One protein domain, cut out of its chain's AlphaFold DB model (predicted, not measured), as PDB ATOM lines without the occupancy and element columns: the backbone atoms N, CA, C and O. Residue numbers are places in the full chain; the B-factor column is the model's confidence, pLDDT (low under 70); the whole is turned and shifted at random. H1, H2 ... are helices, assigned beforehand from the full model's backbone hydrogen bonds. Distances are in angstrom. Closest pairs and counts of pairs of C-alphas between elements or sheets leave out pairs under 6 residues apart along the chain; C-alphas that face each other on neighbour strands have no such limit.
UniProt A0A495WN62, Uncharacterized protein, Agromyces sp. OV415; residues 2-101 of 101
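AT A GLANCE: This is residues 2 to 101 of the 101 residues of an uncharacterized protein of Agromyces sp. OV415 (UniProt A0A495WN62). Three long helices side by side make a rod-shaped up-and-down bundle, each running against the one before; residues 33 to 41 stick out. The printed part has 100 residues with named helices H1, H2, H3 and is all helix. It is only just loose, close to compact: radius of gyration of the C-alphas 15.6 A, spans 50 by 22 by 17 A.

IN THESE COORDINATES: Find C-alpha 2 at (-33.322, 23.329, -15.021); H1 runs 45.8 A to residue 32. H2, residues 46 to 69, runs 34.8 A. H3, residues 75 to 100, runs 37.3 A to (-19.088, 46.206, 23.142).

HOW THE PARTS SIT: H1 and H2, a hairpin at a shallow tilt of 18 degrees, touch; their closest C-alphas, 23 and 54, are 5.8 A apart. H3 touches H1, closest at C-alphas 82 and 13, 5.0 A, and H2 at 83 and 59, 6.1 A. Every O i to N i+4 pair is within hydrogen-bond range in H1 and H2, 20 of 22 in H3.

THE WHOLE: The printed part has no cut; link H1 to H2 is long; pLDDT is under 70 for 20 residues.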
ATOM      1  N   VAL A   2     -34.512  22.652 -15.592       61.09
ATOM      2  CA  VAL A   2     -33.322  23.329 -15.021       61.09
ATOM      3  C   VAL A   2     -33.664  24.410 -13.972       61.09
ATOM      4  O   VAL A   2     -32.972  24.522 -12.962       61.09
ATOM      5  N   ASP A   3     -34.769  25.146 -14.137       62.88
ATOM      6  CA  ASP A   3     -35.126  26.262 -13.238       62.88
ATOM      7  C   ASP A   3     -35.532  25.828 -11.825       62.88
ATOM      8  O   ASP A   3     -35.220  26.506 -10.845       62.88
ATOM      9  N   GLY A   4     -36.187  24.670 -11.694       62.22
ATOM     10  CA  GLY A   4     -36.549  24.108 -10.389       62.22
ATOM     11  C   GLY A   4     -35.320  23.695  -9.572       62.22
ATOM     12  O   GLY A   4     -35.292  23.879  -8.359       62.22
ATOM     13  N   GLN A   5     -34.269  23.211 -10.244       60.16
ATOM     14  CA  GLN A   5     -33.033  22.756  -9.596       60.16
ATOM     15  C   GLN A   5     -32.209  23.924  -9.040       60.16
ATOM     16  O   GLN A   5     -31.679  23.833  -7.932       60.16
ATOM     17  N   ARG A   6     -32.154  25.056  -9.761       64.31
ATOM     18  CA  ARG A   6     -31.513  26.285  -9.260       64.31
ATOM     19  C   ARG A   6     -32.226  26.839  -8.027       64.31
ATOM     20  O   ARG A   6     -31.559  27.218  -7.070       64.31
ATOM     21  N   ARG A   7     -33.565  26.843  -8.016       69.06
ATOM     22  CA  ARG A   7     -34.355  27.388  -6.897       69.06
ATOM     23  C   ARG A   7     -34.112  26.642  -5.585       69.06
ATOM     24  O   ARG A   7     -33.878  27.293  -4.577       69.06
ATOM     25  N   VAL A   8     -34.092  25.307  -5.595       69.56
ATOM     26  CA  VAL A   8     -33.861  24.513  -4.369       69.56
ATOM     27  C   VAL A   8     -32.462  24.751  -3.793       69.56
ATOM     28  O   VAL A   8     -32.315  24.928  -2.586       69.56
ATOM     29  N   GLY A   9     -31.437  24.830  -4.650       71.19
ATOM     30  CA  GLY A   9     -30.076  25.150  -4.213       71.19
ATOM     31  C   GLY A   9     -29.956  26.551  -3.603       71.19
ATOM     32  O   GLY A   9     -29.306  26.714  -2.574       71.19
ATOM     33  N   LEU A  10     -30.619  27.543  -4.202       78.31
ATOM     34  CA  LEU A  10     -30.634  28.924  -3.706       78.31
ATOM     35  C   LEU A  10     -31.391  29.066  -2.380       78.31
ATOM     36  O   LEU A  10     -30.961  29.832  -1.523       78.31
ATOM     37  N   ILE A  11     -32.472  28.304  -2.181       82.19
ATOM     38  CA  ILE A  11     -33.217  28.290  -0.915       82.19
ATOM     39  C   ILE A  11     -32.317  27.802   0.225       82.19
ATOM     40  O   ILE A  11     -32.277  28.438   1.274       82.19
ATOM     41  N   GLY A  12     -31.546  26.730   0.015       80.62
ATOM     42  CA  GLY A  12     -30.614  26.224   1.029       80.62
ATOM     43  C   GLY A  12     -29.546  27.250   1.425       80.62
ATOM     44  O   GLY A  12     -29.279  27.428   2.610       80.62
ATOM     45  N   ILE A  13     -28.983  27.967   0.446       85.94
ATOM     46  CA  ILE A  13     -28.009  29.043   0.696       85.94
ATOM     47  C   ILE A  13     -28.661  30.178   1.495       85.94
ATOM     48  O   ILE A  13     -28.137  30.586   2.531       85.94
ATOM     49  N   GLY A  14     -29.835  30.641   1.055       86.62
ATOM     50  CA  GLY A  14     -30.567  31.719   1.718       86.62
ATOM     51  C   GLY A  14     -30.937  31.390   3.165       86.62
ATOM     52  O   GLY A  14     -30.785  32.238   4.039       86.62
ATOM     53  N   VAL A  15     -31.350  30.150   3.445       89.69
ATOM     54  CA  VAL A  15     -31.664  29.697   4.812       89.69
ATOM     55  C   VAL A  15     -30.436  29.773   5.718       89.69
ATOM     56  O   VAL A  15     -30.539  30.310   6.819       89.69
ATOM     57  N   VAL A  16     -29.269  29.298   5.262       90.69
ATOM     58  CA  VAL A  16     -28.028  29.390   6.052       90.69
ATOM     59  C   VAL A  16     -27.704  30.844   6.372       90.69
ATOM     60  O   VAL A  16     -27.368  31.158   7.513       90.69
ATOM     61  N   TRP A  17     -27.840  31.744   5.398       93.38
ATOM     62  CA  TRP A  17     -27.548  33.162   5.600       93.38
ATOM     63  C   TRP A  17     -28.498  33.794   6.614       93.38
ATOM     64  O   TRP A  17     -28.037  34.454   7.539       93.38
ATOM     65  N   ILE A  18     -29.804  33.537   6.497       95.31
ATOM     66  CA  ILE A  18     -30.812  34.047   7.436       95.31
ATOM     67  C   ILE A  18     -30.524  33.565   8.860       95.31
ATOM     68  O   ILE A  18     -30.521  34.372   9.787       95.31
ATOM     69  N   VAL A  19     -30.237  32.271   9.039       92.94
ATOM     70  CA  VAL A  19     -29.923  31.704  10.360       92.94
ATOM     71  C   VAL A  19     -28.632  32.299  10.921       92.94
ATOM     72  O   VAL A  19     -28.572  32.617  12.105       92.94
ATOM     73  N   THR A  20     -27.622  32.503  10.076       93.88
ATOM     74  CA  THR A  20     -26.349  33.107  10.493       93.88
ATOM     75  C   THR A  20     -26.544  34.555  10.943       93.88
ATOM     76  O   THR A  20     -26.048  34.936  11.999       93.88
ATOM     77  N   ILE A  21     -27.301  35.350  10.180       95.38
ATOM     78  CA  ILE A  21     -27.635  36.737  10.534       95.38
ATOM     79  C   ILE A  21     -28.403  36.767  11.855       95.38
ATOM     80  O   ILE A  21     -28.042  37.527  12.750       95.38
ATOM     81  N   ALA A  22     -29.424  35.919  12.005       94.62
ATOM     82  CA  ALA A  22     -30.211  35.847  13.230       94.62
ATOM     83  C   ALA A  22     -29.343  35.476  14.443       94.62
ATOM     84  O   ALA A  22     -29.427  36.138  15.474       94.62
ATOM     85  N   GLY A  23     -28.470  34.473  14.310       90.69
ATOM     86  CA  GLY A  23     -27.536  34.081  15.365       90.69
ATOM     87  C   GLY A  23     -26.574  35.207  15.748       90.69
ATOM     88  O   GLY A  23     -26.405  35.484  16.931       90.69
ATOM     89  N   ALA A  24     -25.995  35.899  14.763       92.25
ATOM     90  CA  ALA A  24     -25.098  37.024  15.013       92.25
ATOM     91  C   ALA A  24     -25.811  38.182  15.730       92.25
ATOM     92  O   ALA A  24     -25.290  38.711  16.707       92.25
ATOM     93  N   VAL A  25     -27.026  38.537  15.297       93.06
ATOM     94  CA  VAL A  25     -27.842  39.571  15.955       93.06
ATOM     95  C   VAL A  25     -28.161  39.183  17.397       93.06
ATOM     96  O   VAL A  25     -28.047  40.026  18.280       93.06
ATOM     97  N   LEU A  26     -28.523  37.923  17.655       90.12
ATOM     98  CA  LEU A  26     -28.810  37.451  19.012       90.12
ATOM     99  C   LEU A  26     -27.595  37.569  19.935       90.12
ATOM    100  O   LEU A  26     -27.757  38.015  21.065       90.12
ATOM    101  N   VAL A  27     -26.395  37.226  19.452       88.88
ATOM    102  CA  VAL A  27     -25.153  37.382  20.227       88.88
ATOM    103  C   VAL A  27     -24.907  38.852  20.569       88.88
ATOM    104  O   VAL A  27     -24.693  39.171  21.733       88.88
ATOM    105  N   LEU A  28     -25.003  39.753  19.587       89.00
ATOM    106  CA  LEU A  28     -24.775  41.187  19.807       89.00
ATOM    107  C   LEU A  28     -25.811  41.812  20.751       89.00
ATOM    108  O   LEU A  28     -25.465  42.645  21.581       89.00
ATOM    109  N   VAL A  29     -27.086  41.423  20.636       87.25
ATOM    110  CA  VAL A  29     -28.161  41.926  21.507       87.25
ATOM    111  C   VAL A  29     -28.014  41.402  22.933       87.25
ATOM    112  O   VAL A  29     -28.252  42.159  23.869       87.25
ATOM    113  N   ALA A  30     -27.633  40.134  23.105       82.69
ATOM    114  CA  ALA A  30     -27.408  39.556  24.427       82.69
ATOM    115  C   ALA A  30     -26.255  40.260  25.154       82.69
ATOM    116  O   ALA A  30     -26.398  40.618  26.317       82.69
ATOM    117  N   ASP A  31     -25.158  40.523  24.447       79.81
ATOM    118  CA  ASP A  31     -23.992  41.218  24.996       79.81
ATOM    119  C   ASP A  31     -24.304  42.693  25.318       79.81
ATOM    120  O   ASP A  31     -24.044  43.175  26.420       79.81
ATOM    121  N   ALA A  32     -25.001  43.394  24.412       80.50
ATOM    122  CA  ALA A  32     -25.433  44.777  24.633       80.50
ATOM    123  C   ALA A  32     -26.490  44.927  25.748       80.50
ATOM    124  O   ALA A  32     -26.621  46.001  26.339       80.50
ATOM    125  N   GLY A  33     -27.275  43.880  26.018       72.56
ATOM    126  CA  GLY A  33     -28.344  43.860  27.021       72.56
ATOM    127  C   GLY A  33     -27.872  43.632  28.460       72.56
ATOM    128  O   GLY A  33     -28.688  43.730  29.382       72.56
ATOM    129  N   GLY A  34     -26.584  43.349  28.673       62.44
ATOM    130  CA  GLY A  34     -26.063  42.904  29.967       62.44
ATOM    131  C   GLY A  34     -26.406  41.434  30.266       62.44
ATOM    132  O   GLY A  34     -27.082  40.778  29.475       62.44
ATOM    133  N   PRO A  35     -25.941  40.876  31.402       55.03
ATOM    134  CA  PRO A  35     -25.872  39.432  31.623       55.03
ATOM    135  C   PRO A  35     -27.264  38.795  31.735       55.03
ATOM    136  O   PRO A  35     -27.843  38.680  32.815       55.03
ATOM    137  N   ALA A  36     -27.800  38.347  30.605       53.56
ATOM    138  CA  ALA A  36     -29.005  37.541  30.529       53.56
ATOM    139  C   ALA A  36     -28.858  36.494  29.416       53.56
ATOM    140  O   ALA A  36     -29.215  36.721  28.264       53.56
ATOM    141  N   VAL A  37     -28.285  35.349  29.799       43.78
ATOM    142  CA  VAL A  37     -28.806  33.967  29.703       43.78
ATOM    143  C   VAL A  37     -27.587  33.028  29.772       43.78
ATOM    144  O   VAL A  37     -26.956  32.735  28.764       43.78
ATOM    145  N   GLY A  38     -27.264  32.543  30.980       48.31
ATOM    146  CA  GLY A  38     -26.330  31.420  31.182       48.31
ATOM    147  C   GLY A  38     -24.836  31.756  31.293       48.31
ATOM    148  O   GLY A  38     -24.016  30.942  30.880       48.31
ATOM    149  N   THR A  39     -24.480  32.914  31.852       51.03
ATOM    150  CA  THR A  39     -23.093  33.390  31.969       51.03
ATOM    151  C   THR A  39     -22.248  32.490  32.884       51.03
ATOM    152  O   THR A  39     -22.309  32.578  34.114       51.03
ATOM    153  N   VAL A  40     -21.425  31.638  32.267       54.00
ATOM    154  CA  VAL A  40     -20.054  31.402  32.747       54.00
ATOM    155  C   VAL A  40     -19.391  32.782  32.816       54.00
ATOM    156  O   VAL A  40     -19.734  33.630  32.009       54.00
ATOM    157  N   GLU A  41     -18.542  33.061  33.803       55.59
ATOM    158  CA  GLU A  41     -17.907  34.378  33.984       55.59
ATOM    159  C   GLU A  41     -17.333  34.926  32.662       55.59
ATOM    160  O   GLU A  41     -16.274  34.503  32.193       55.59
ATOM    161  N   ASP A  42     -18.071  35.841  32.036       61.41
ATOM    162  CA  ASP A  42     -17.824  36.270  30.668       61.41
ATOM    163  C   ASP A  42     -16.853  37.451  30.696       61.41
ATOM    164  O   ASP A  42     -17.208  38.602  30.944       61.41
ATOM    165  N   GLY A  43     -15.573  37.132  30.513       65.94
ATOM    166  CA  GLY A  43     -14.534  38.126  30.267       65.94
ATOM    167  C   GLY A  43     -14.722  38.833  28.913       65.94
ATOM    168  O   GLY A  43     -15.593  38.455  28.129       65.94
ATOM    169  N   PRO A  44     -13.840  39.788  28.563       69.69
ATOM    170  CA  PRO A  44     -13.923  40.623  27.346       69.69
ATOM    171  C   PRO A  44     -13.891  39.860  25.999       69.69
ATOM    172  O   PRO A  44     -13.826  40.454  24.927       69.69
ATOM    173  N   LEU A  45     -13.904  38.524  26.022       80.12
ATOM    174  CA  LEU A  45     -13.880  37.651  24.849       80.12
ATOM    175  C   LEU A  45     -15.200  36.901  24.604       80.12
ATOM    176  O   LEU A  45     -15.293  36.158  23.624       80.12
ATOM    177  N   ALA A  46     -16.214  37.073  25.453       82.19
ATOM    178  CA  ALA A  46     -17.462  36.311  25.378       82.19
ATOM    179  C   ALA A  46     -18.232  36.532  24.065       82.19
ATOM    180  O   ALA A  46     -18.628  35.561  23.414       82.19
ATOM    181  N   VAL A  47     -18.342  37.783  23.600       85.44
ATOM    182  CA  VAL A  47     -18.992  38.113  22.318       85.44
ATOM    183  C   VAL A  47     -18.318  37.396  21.141       85.44
ATOM    184  O   VAL A  47     -18.979  36.853  20.252       85.44
ATOM    185  N   TRP A  48     -16.987  37.290  21.175       89.38
ATOM    186  CA  TRP A  48     -16.191  36.626  20.146       89.38
ATOM    187  C   TRP A  48     -16.363  35.115  20.160       89.38
ATOM    188  O   TRP A  48     -16.487  34.497  19.098       89.38
ATOM    189  N   ALA A  49     -16.421  34.520  21.350       88.19
ATOM    190  CA  ALA A  49     -16.735  33.107  21.508       88.19
ATOM    191  C   ALA A  49     -18.145  32.796  20.975       88.19
ATOM    192  O   ALA A  49     -18.311  31.847  20.206       88.19
ATOM    193  N   GLY A  50     -19.134  33.636  21.301       88.69
ATOM    194  CA  GLY A  50     -20.508  33.517  20.809       88.69
ATOM    195  C   GLY A  50     -20.596  33.569  19.283       88.69
ATOM    196  O   GLY A  50     -21.192  32.686  18.662       88.69
ATOM    197  N   LEU A  51     -19.930  34.541  18.651       90.75
ATOM    198  CA  LEU A  51     -19.838  34.618  17.189       90.75
ATOM    199  C   LEU A  51     -19.143  33.377  16.598       90.75
ATOM    200  O   LEU A  51     -19.610  32.820  15.602       90.75
ATOM    201  N   GLY A  52     -18.092  32.866  17.242       91.81
ATOM    202  CA  GLY A  52     -17.451  31.605  16.853       91.81
ATOM    203  C   GLY A  52     -18.421  30.416  16.836       91.81
ATOM    204  O   GLY A  52     -18.436  29.639  15.876       91.81
ATOM    205  N   VAL A  53     -19.285  30.307  17.849       93.31
ATOM    206  CA  VAL A  53     -20.328  29.268  17.925       93.31
ATOM    207  C   VAL A  53     -21.352  29.424  16.798       93.31
ATOM    208  O   VAL A  53     -21.700  28.433  16.151       93.31
ATOM    209  N   VAL A  54     -21.797  30.651  16.507       94.75
ATOM    210  CA  VAL A  54     -22.721  30.924  15.389       94.75
ATOM    211  C   VAL A  54     -22.112  30.472  14.061       94.75
ATOM    212  O   VAL A  54     -22.788  29.820  13.260       94.75
ATOM    213  N   PHE A  55     -20.828  30.756  13.830       94.25
ATOM    214  CA  PHE A  55     -20.156  30.340  12.600       94.25
ATOM    215  C   PHE A  55     -20.042  28.815  12.487       94.25
ATOM    216  O   PHE A  55     -20.348  28.245  11.436       94.25
ATOM    217  N   ALA A  56     -19.678  28.134  13.577       94.19
ATOM    218  CA  ALA A  56     -19.641  26.674  13.614       94.19
ATOM    219  C   ALA A  56     -21.023  26.065  13.310       94.19
ATOM    220  O   ALA A  56     -21.135  25.146  12.492       94.19
ATOM    221  N   ALA A  57     -22.091  26.619  13.891       93.81
ATOM    222  CA  ALA A  57     -23.461  26.190  13.625       93.81
ATOM    223  C   ALA A  57     -23.866  26.401  12.155       93.81
ATOM    224  O   ALA A  57     -24.497  25.523  11.562       93.81
ATOM    225  N   ALA A  58     -23.461  27.510  11.529       93.00
ATOM    226  CA  ALA A  58     -23.718  27.779  10.113       93.00
ATOM    227  C   ALA A  58     -23.025  26.768   9.181       93.00
ATOM    228  O   ALA A  58     -23.615  26.325   8.187       93.00
ATOM    229  N   ILE A  59     -21.798  26.351   9.512       94.38
ATOM    230  CA  ILE A  59     -21.086  25.290   8.784       94.38
ATOM    231  C   ILE A  59     -21.853  23.972   8.906       94.38
ATOM    232  O   ILE A  59     -22.141  23.337   7.889       94.38
ATOM    233  N   LEU A  60     -22.243  23.581  10.122       94.81
ATOM    234  CA  LEU A  60     -23.009  22.353  10.343       94.81
ATOM    235  C   LEU A  60     -24.345  22.380   9.597       94.81
ATOM    236  O   LEU A  60     -24.678  21.420   8.905       94.81
ATOM    237  N   LEU A  61     -25.073  23.495   9.662       91.62
ATOM    238  CA  LEU A  61     -26.326  23.673   8.934       91.62
ATOM    239  C   LEU A  61     -26.119  23.557   7.421       91.62
ATOM    240  O   LEU A  61     -26.921  22.921   6.739       91.62
ATOM    241  N   THR A  62     -25.022  24.110   6.900       91.69
ATOM    242  CA  THR A  62     -24.652  23.962   5.487       91.69
ATOM    243  C   THR A  62     -24.451  22.493   5.129       91.69
ATOM    244  O   THR A  62     -24.992  22.026   4.125       91.69
ATOM    245  N   LEU A  63     -23.709  21.743   5.945       90.31
ATOM    246  CA  LEU A  63     -23.469  20.319   5.709       90.31
ATOM    247  C   LEU A  63     -24.770  19.514   5.775       90.31
ATOM    248  O   LEU A  63     -25.032  18.716   4.877       90.31
ATOM    249  N   VAL A  64     -25.622  19.767   6.771       89.62
ATOM    250  CA  VAL A  64     -26.934  19.116   6.911       89.62
ATOM    251  C   VAL A  64     -27.819  19.404   5.701       89.62
ATOM    252  O   VAL A  64     -28.371  18.472   5.117       89.62
ATOM    253  N   ALA A  65     -27.916  20.666   5.272       86.31
ATOM    254  CA  ALA A  65     -28.711  21.056   4.110       86.31
ATOM    255  C   ALA A  65     -28.241  20.341   2.834       86.31
ATOM    256  O   ALA A  65     -29.046  19.882   2.020       86.31
ATOM    257  N   GLN A  66     -26.927  20.192   2.674       84.81
ATOM    258  CA  GLN A  66     -26.354  19.523   1.514       84.81
ATOM    259  C   GLN A  66     -26.520  18.001   1.573       84.81
ATOM    260  O   GLN A  66     -26.872  17.397   0.557       84.81
ATOM    261  N   LEU A  67     -26.350  17.378   2.741       86.06
ATOM    262  CA  LEU A  67     -26.614  15.949   2.947       86.06
ATOM    263  C   LEU A  67     -28.089  15.613   2.700       86.06
ATOM    264  O   LEU A  67     -28.394  14.636   2.013       86.06
ATOM    265  N   ALA A  68     -29.006  16.456   3.179       84.62
ATOM    266  CA  ALA A  68     -30.441  16.311   2.947       84.62
ATOM    267  C   ALA A  68     -30.799  16.398   1.455       84.62
ATOM    268  O   ALA A  68     -31.704  15.703   0.997       84.62
ATOM    269  N   SER A  69     -30.054  17.193   0.678       78.88
ATOM    270  CA  SER A  69     -30.276  17.319  -0.765       78.88
ATOM    271  C   SER A  69     -29.911  16.057  -1.563       78.88
ATOM    272  O   SER A  69     -30.372  15.920  -2.696       78.88
ATOM    273  N   ARG A  70     -29.106  15.138  -0.994       77.06
ATOM    274  CA  ARG A  70     -28.649  13.868  -1.600       77.06
ATOM    275  C   ARG A  70     -28.129  13.987  -3.047       77.06
ATOM    276  O   ARG A  70     -28.183  13.014  -3.797       77.06
ATOM    277  N   ARG A  71     -27.630  15.159  -3.465       68.75
ATOM    278  CA  ARG A  71     -27.148  15.409  -4.836       68.75
ATOM    279  C   ARG A  71     -25.727  15.983  -4.848       68.75
ATOM    280  O   ARG A  71     -25.538  17.119  -4.405       68.75
ATOM    281  N   PRO A  72     -24.738  15.241  -5.382       70.56
ATOM    282  CA  PRO A  72     -23.333  15.652  -5.351       70.56
ATOM    283  C   PRO A  72     -23.016  16.799  -6.323       70.56
ATOM    284  O   PRO A  72     -22.057  17.545  -6.123       70.56
ATOM    285  N   GLU A  73     -23.829  16.976  -7.365       79.12
ATOM    286  CA  GLU A  73     -23.610  17.974  -8.409       79.12
ATOM    287  C   GLU A  73     -23.609  19.389  -7.820       79.12
ATOM    288  O   GLU A  73     -24.564  19.790  -7.151       79.12
ATOM    289  N   GLY A  74     -22.541  20.159  -8.050       78.88
ATOM    290  CA  GLY A  74     -22.434  21.539  -7.563       78.88
ATOM    291  C   GLY A  74     -22.375  21.683  -6.036       78.88
ATOM    292  O   GLY A  74     -22.580  22.791  -5.537       78.88
ATOM    293  N   PHE A  75     -22.100  20.598  -5.295       84.12
ATOM    294  CA  PHE A  75     -21.967  20.608  -3.833       84.12
ATOM    295  C   PHE A  75     -20.961  21.661  -3.369       84.12
ATOM    296  O   PHE A  75     -21.315  22.514  -2.560       84.12
ATOM    297  N   VAL A  76     -19.747  21.635  -3.932       87.19
ATOM    298  CA  VAL A  76     -18.653  22.535  -3.539       87.19
ATOM    299  C   VAL A  76     -19.070  23.988  -3.729       87.19
ATOM    300  O   VAL A  76     -19.035  24.749  -2.775       87.19
ATOM    301  N   GLY A  77     -19.576  24.360  -4.910       88.50
ATOM    302  CA  GLY A  77     -20.000  25.737  -5.184       88.50
ATOM    303  C   GLY A  77     -21.100  26.231  -4.239       88.50
ATOM    304  O   GLY A  77     -21.011  27.338  -3.716       88.50
ATOM    305  N   ARG A  78     -22.111  25.397  -3.959       87.44
ATOM    306  CA  ARG A  78     -23.176  25.742  -3.005       87.44
ATOM    307  C   ARG A  78     -22.659  25.837  -1.564       87.44
ATOM    308  O   ARG A  78     -23.013  26.775  -0.864       87.44
ATOM    309  N   ALA A  79     -21.819  24.897  -1.129       90.25
ATOM    310  CA  ALA A  79     -21.260  24.889   0.221       90.25
ATOM    311  C   ALA A  79     -20.331  26.090   0.436       90.25
ATOM    312  O   ALA A  79     -20.452  26.783   1.442       90.25
ATOM    313  N   SER A  80     -19.470  26.389  -0.539       91.12
ATOM    314  CA  SER A  80     -18.606  27.569  -0.532       91.12
ATOM    315  C   SER A  80     -19.411  28.867  -0.525       91.12
ATOM    316  O   SER A  80     -19.055  29.775   0.215       91.12
ATOM    317  N   ALA A  81     -20.511  28.963  -1.279       92.44
ATOM    318  CA  ALA A  81     -21.384  30.139  -1.245       92.44
ATOM    319  C   ALA A  81     -22.071  30.319   0.122       92.44
ATOM    320  O   ALA A  81     -22.121  31.433   0.645       92.44
ATOM    321  N   SER A  82     -22.561  29.236   0.733       90.88
ATOM    322  CA  SER A  82     -23.159  29.275   2.074       90.88
ATOM    323  C   SER A  82     -22.145  29.674   3.145       90.88
ATOM    324  O   SER A  82     -22.377  30.640   3.869       90.88
ATOM    325  N   ILE A  83     -21.008  28.974   3.216       94.00
ATOM    326  CA  ILE A  83     -19.970  29.206   4.230       94.00
ATOM    327  C   ILE A  83     -19.298  30.563   4.010       94.00
ATOM    328  O   ILE A  83     -19.074  31.294   4.968       94.00
ATOM    329  N   GLY A  84     -19.017  30.929   2.759       94.50
ATOM    330  CA  GLY A  84     -18.440  32.226   2.413       94.50
ATOM    331  C   GLY A  84     -19.364  33.381   2.794       94.50
ATOM    332  O   GLY A  84     -18.917  34.333   3.424       94.50
ATOM    333  N   GLY A  85     -20.663  33.274   2.500       92.81
ATOM    334  CA  GLY A  85     -21.642  34.269   2.942       92.81
ATOM    335  C   GLY A  85     -21.749  34.352   4.466       92.81
ATOM    336  O   GLY A  85     -21.747  35.450   5.015       92.81
ATOM    337  N   ALA A  86     -21.750  33.212   5.162       94.06
ATOM    338  CA  ALA A  86     -21.733  33.183   6.624       94.06
ATOM    339  C   ALA A  86     -20.470  33.845   7.204       94.06
ATOM    340  O   ALA A  86     -20.565  34.607   8.163       94.06
ATOM    341  N   ALA A  87     -19.304  33.622   6.592       95.69
ATOM    342  CA  ALA A  87     -18.054  34.262   6.992       95.69
ATOM    343  C   ALA A  87     -18.098  35.786   6.792       95.69
ATOM    344  O   ALA A  87     -17.621  36.520   7.651       95.69
ATOM    345  N   VAL A  88     -18.709  36.272   5.704       97.38
ATOM    346  CA  VAL A  88     -18.916  37.714   5.478       97.38
ATOM    347  C   VAL A  88     -19.832  38.310   6.546       97.38
ATOM    348  O   VAL A  88     -19.500  39.345   7.118       97.38
ATOM    349  N   VAL A  89     -20.954  37.651   6.856       96.19
ATOM    350  CA  VAL A  89     -21.869  38.091   7.925       96.19
ATOM    351  C   VAL A  89     -21.135  38.176   9.261       96.19
ATOM    352  O   VAL A  89     -21.266  39.170   9.969       96.19
ATOM    353  N   LEU A  90     -20.331  37.165   9.580       95.12
ATOM    354  CA  LEU A  90     -19.561  37.110  10.819       95.12
ATOM    355  C   LEU A  90     -18.472  38.172  10.855       95.12
ATOM    356  O   LEU A  90     -18.341  38.831  11.870       95.12
ATOM    357  N   ALA A  91     -17.760  38.423   9.757       96.25
ATOM    358  CA  ALA A  91     -16.787  39.509   9.690       96.25
ATOM    359  C   ALA A  91     -17.436  40.879   9.960       96.25
ATOM    360  O   ALA A  91     -16.871  41.699  10.678       96.25
ATOM    361  N   VAL A  92     -18.640  41.117   9.432       97.12
ATOM    362  CA  VAL A  92     -19.395  42.351   9.697       97.12
ATOM    363  C   VAL A  92     -19.864  42.414  11.151       97.12
ATOM    364  O   VAL A  92     -19.667  43.435  11.806       97.12
ATOM    365  N   ALA A  93     -20.446  41.330  11.670       93.12
ATOM    366  CA  ALA A  93     -20.875  41.243  13.065       93.12
ATOM    367  C   ALA A  93     -19.699  41.446  14.024       93.12
ATOM    368  O   ALA A  93     -19.832  42.124  15.035       93.12
ATOM    369  N   SER A  94     -18.529  40.931  13.651       93.12
ATOM    370  CA  SER A  94     -17.294  41.126  14.376       93.12
ATOM    371  C   SER A  94     -16.927  42.600  14.462       93.12
ATOM    372  O   SER A  94     -16.786  43.147  15.548       93.12
ATOM    373  N   LEU A  95     -16.845  43.297  13.329       95.06
ATOM    374  CA  LEU A  95     -16.559  44.734  13.341       95.06
ATOM    375  C   LEU A  95     -17.578  45.526  14.180       95.06
ATOM    376  O   LEU A  95     -17.200  46.482  14.852       95.06
ATOM    377  N   ALA A  96     -18.845  45.105  14.182       92.06
ATOM    378  CA  ALA A  96     -19.895  45.707  14.998       92.06
ATOM    379  C   ALA A  96     -19.774  45.410  16.507       92.06
ATOM    380  O   ALA A  96     -20.304  46.181  17.301       92.06
ATOM    381  N   ALA A  97     -19.080  44.339  16.905       87.75
ATOM    382  CA  ALA A  97     -18.869  43.959  18.305       87.75
ATOM    383  C   ALA A  97     -17.730  44.735  18.991       87.75
ATOM    384  O   ALA A  97     -17.680  44.780  20.212       87.75
ATOM    385  N   ILE A  98     -16.835  45.378  18.230       88.06
ATOM    386  CA  ILE A  98     -15.705  46.165  18.765       88.06
ATOM    387  C   ILE A  98     -16.105  47.151  19.885       88.06
ATOM    388  O   ILE A  98     -15.411  47.169  20.893       88.06
ATOM    389  N   PRO A  99     -17.168  47.972  19.762       83.62
ATOM    390  CA  PRO A  99     -17.557  48.904  20.826       83.62
ATOM    391  C   PRO A  99     -18.167  48.244  22.072       83.62
ATOM    392  O   PRO A  99     -18.379  48.948  23.056       83.62
ATOM    393  N   LEU A 100     -18.505  46.952  22.021       71.94
ATOM    394  CA  LEU A 100     -19.088  46.206  23.142       71.94
ATOM    395  C   LEU A 100     -18.021  45.490  23.996       71.94
ATOM    396  O   LEU A 100     -18.312  45.120  25.130       71.94
ATOM    397  N   ALA A 101     -16.810  45.309  23.456       67.38
ATOM    398  CA  ALA A 101     -15.711  44.549  24.061       67.38
ATOM    399  C   ALA A 101     -14.744  45.398  24.907       67.38
ATOM    400  O   ALA A 101     -14.557  46.598  24.599       67.38
TER     401      ALA A 101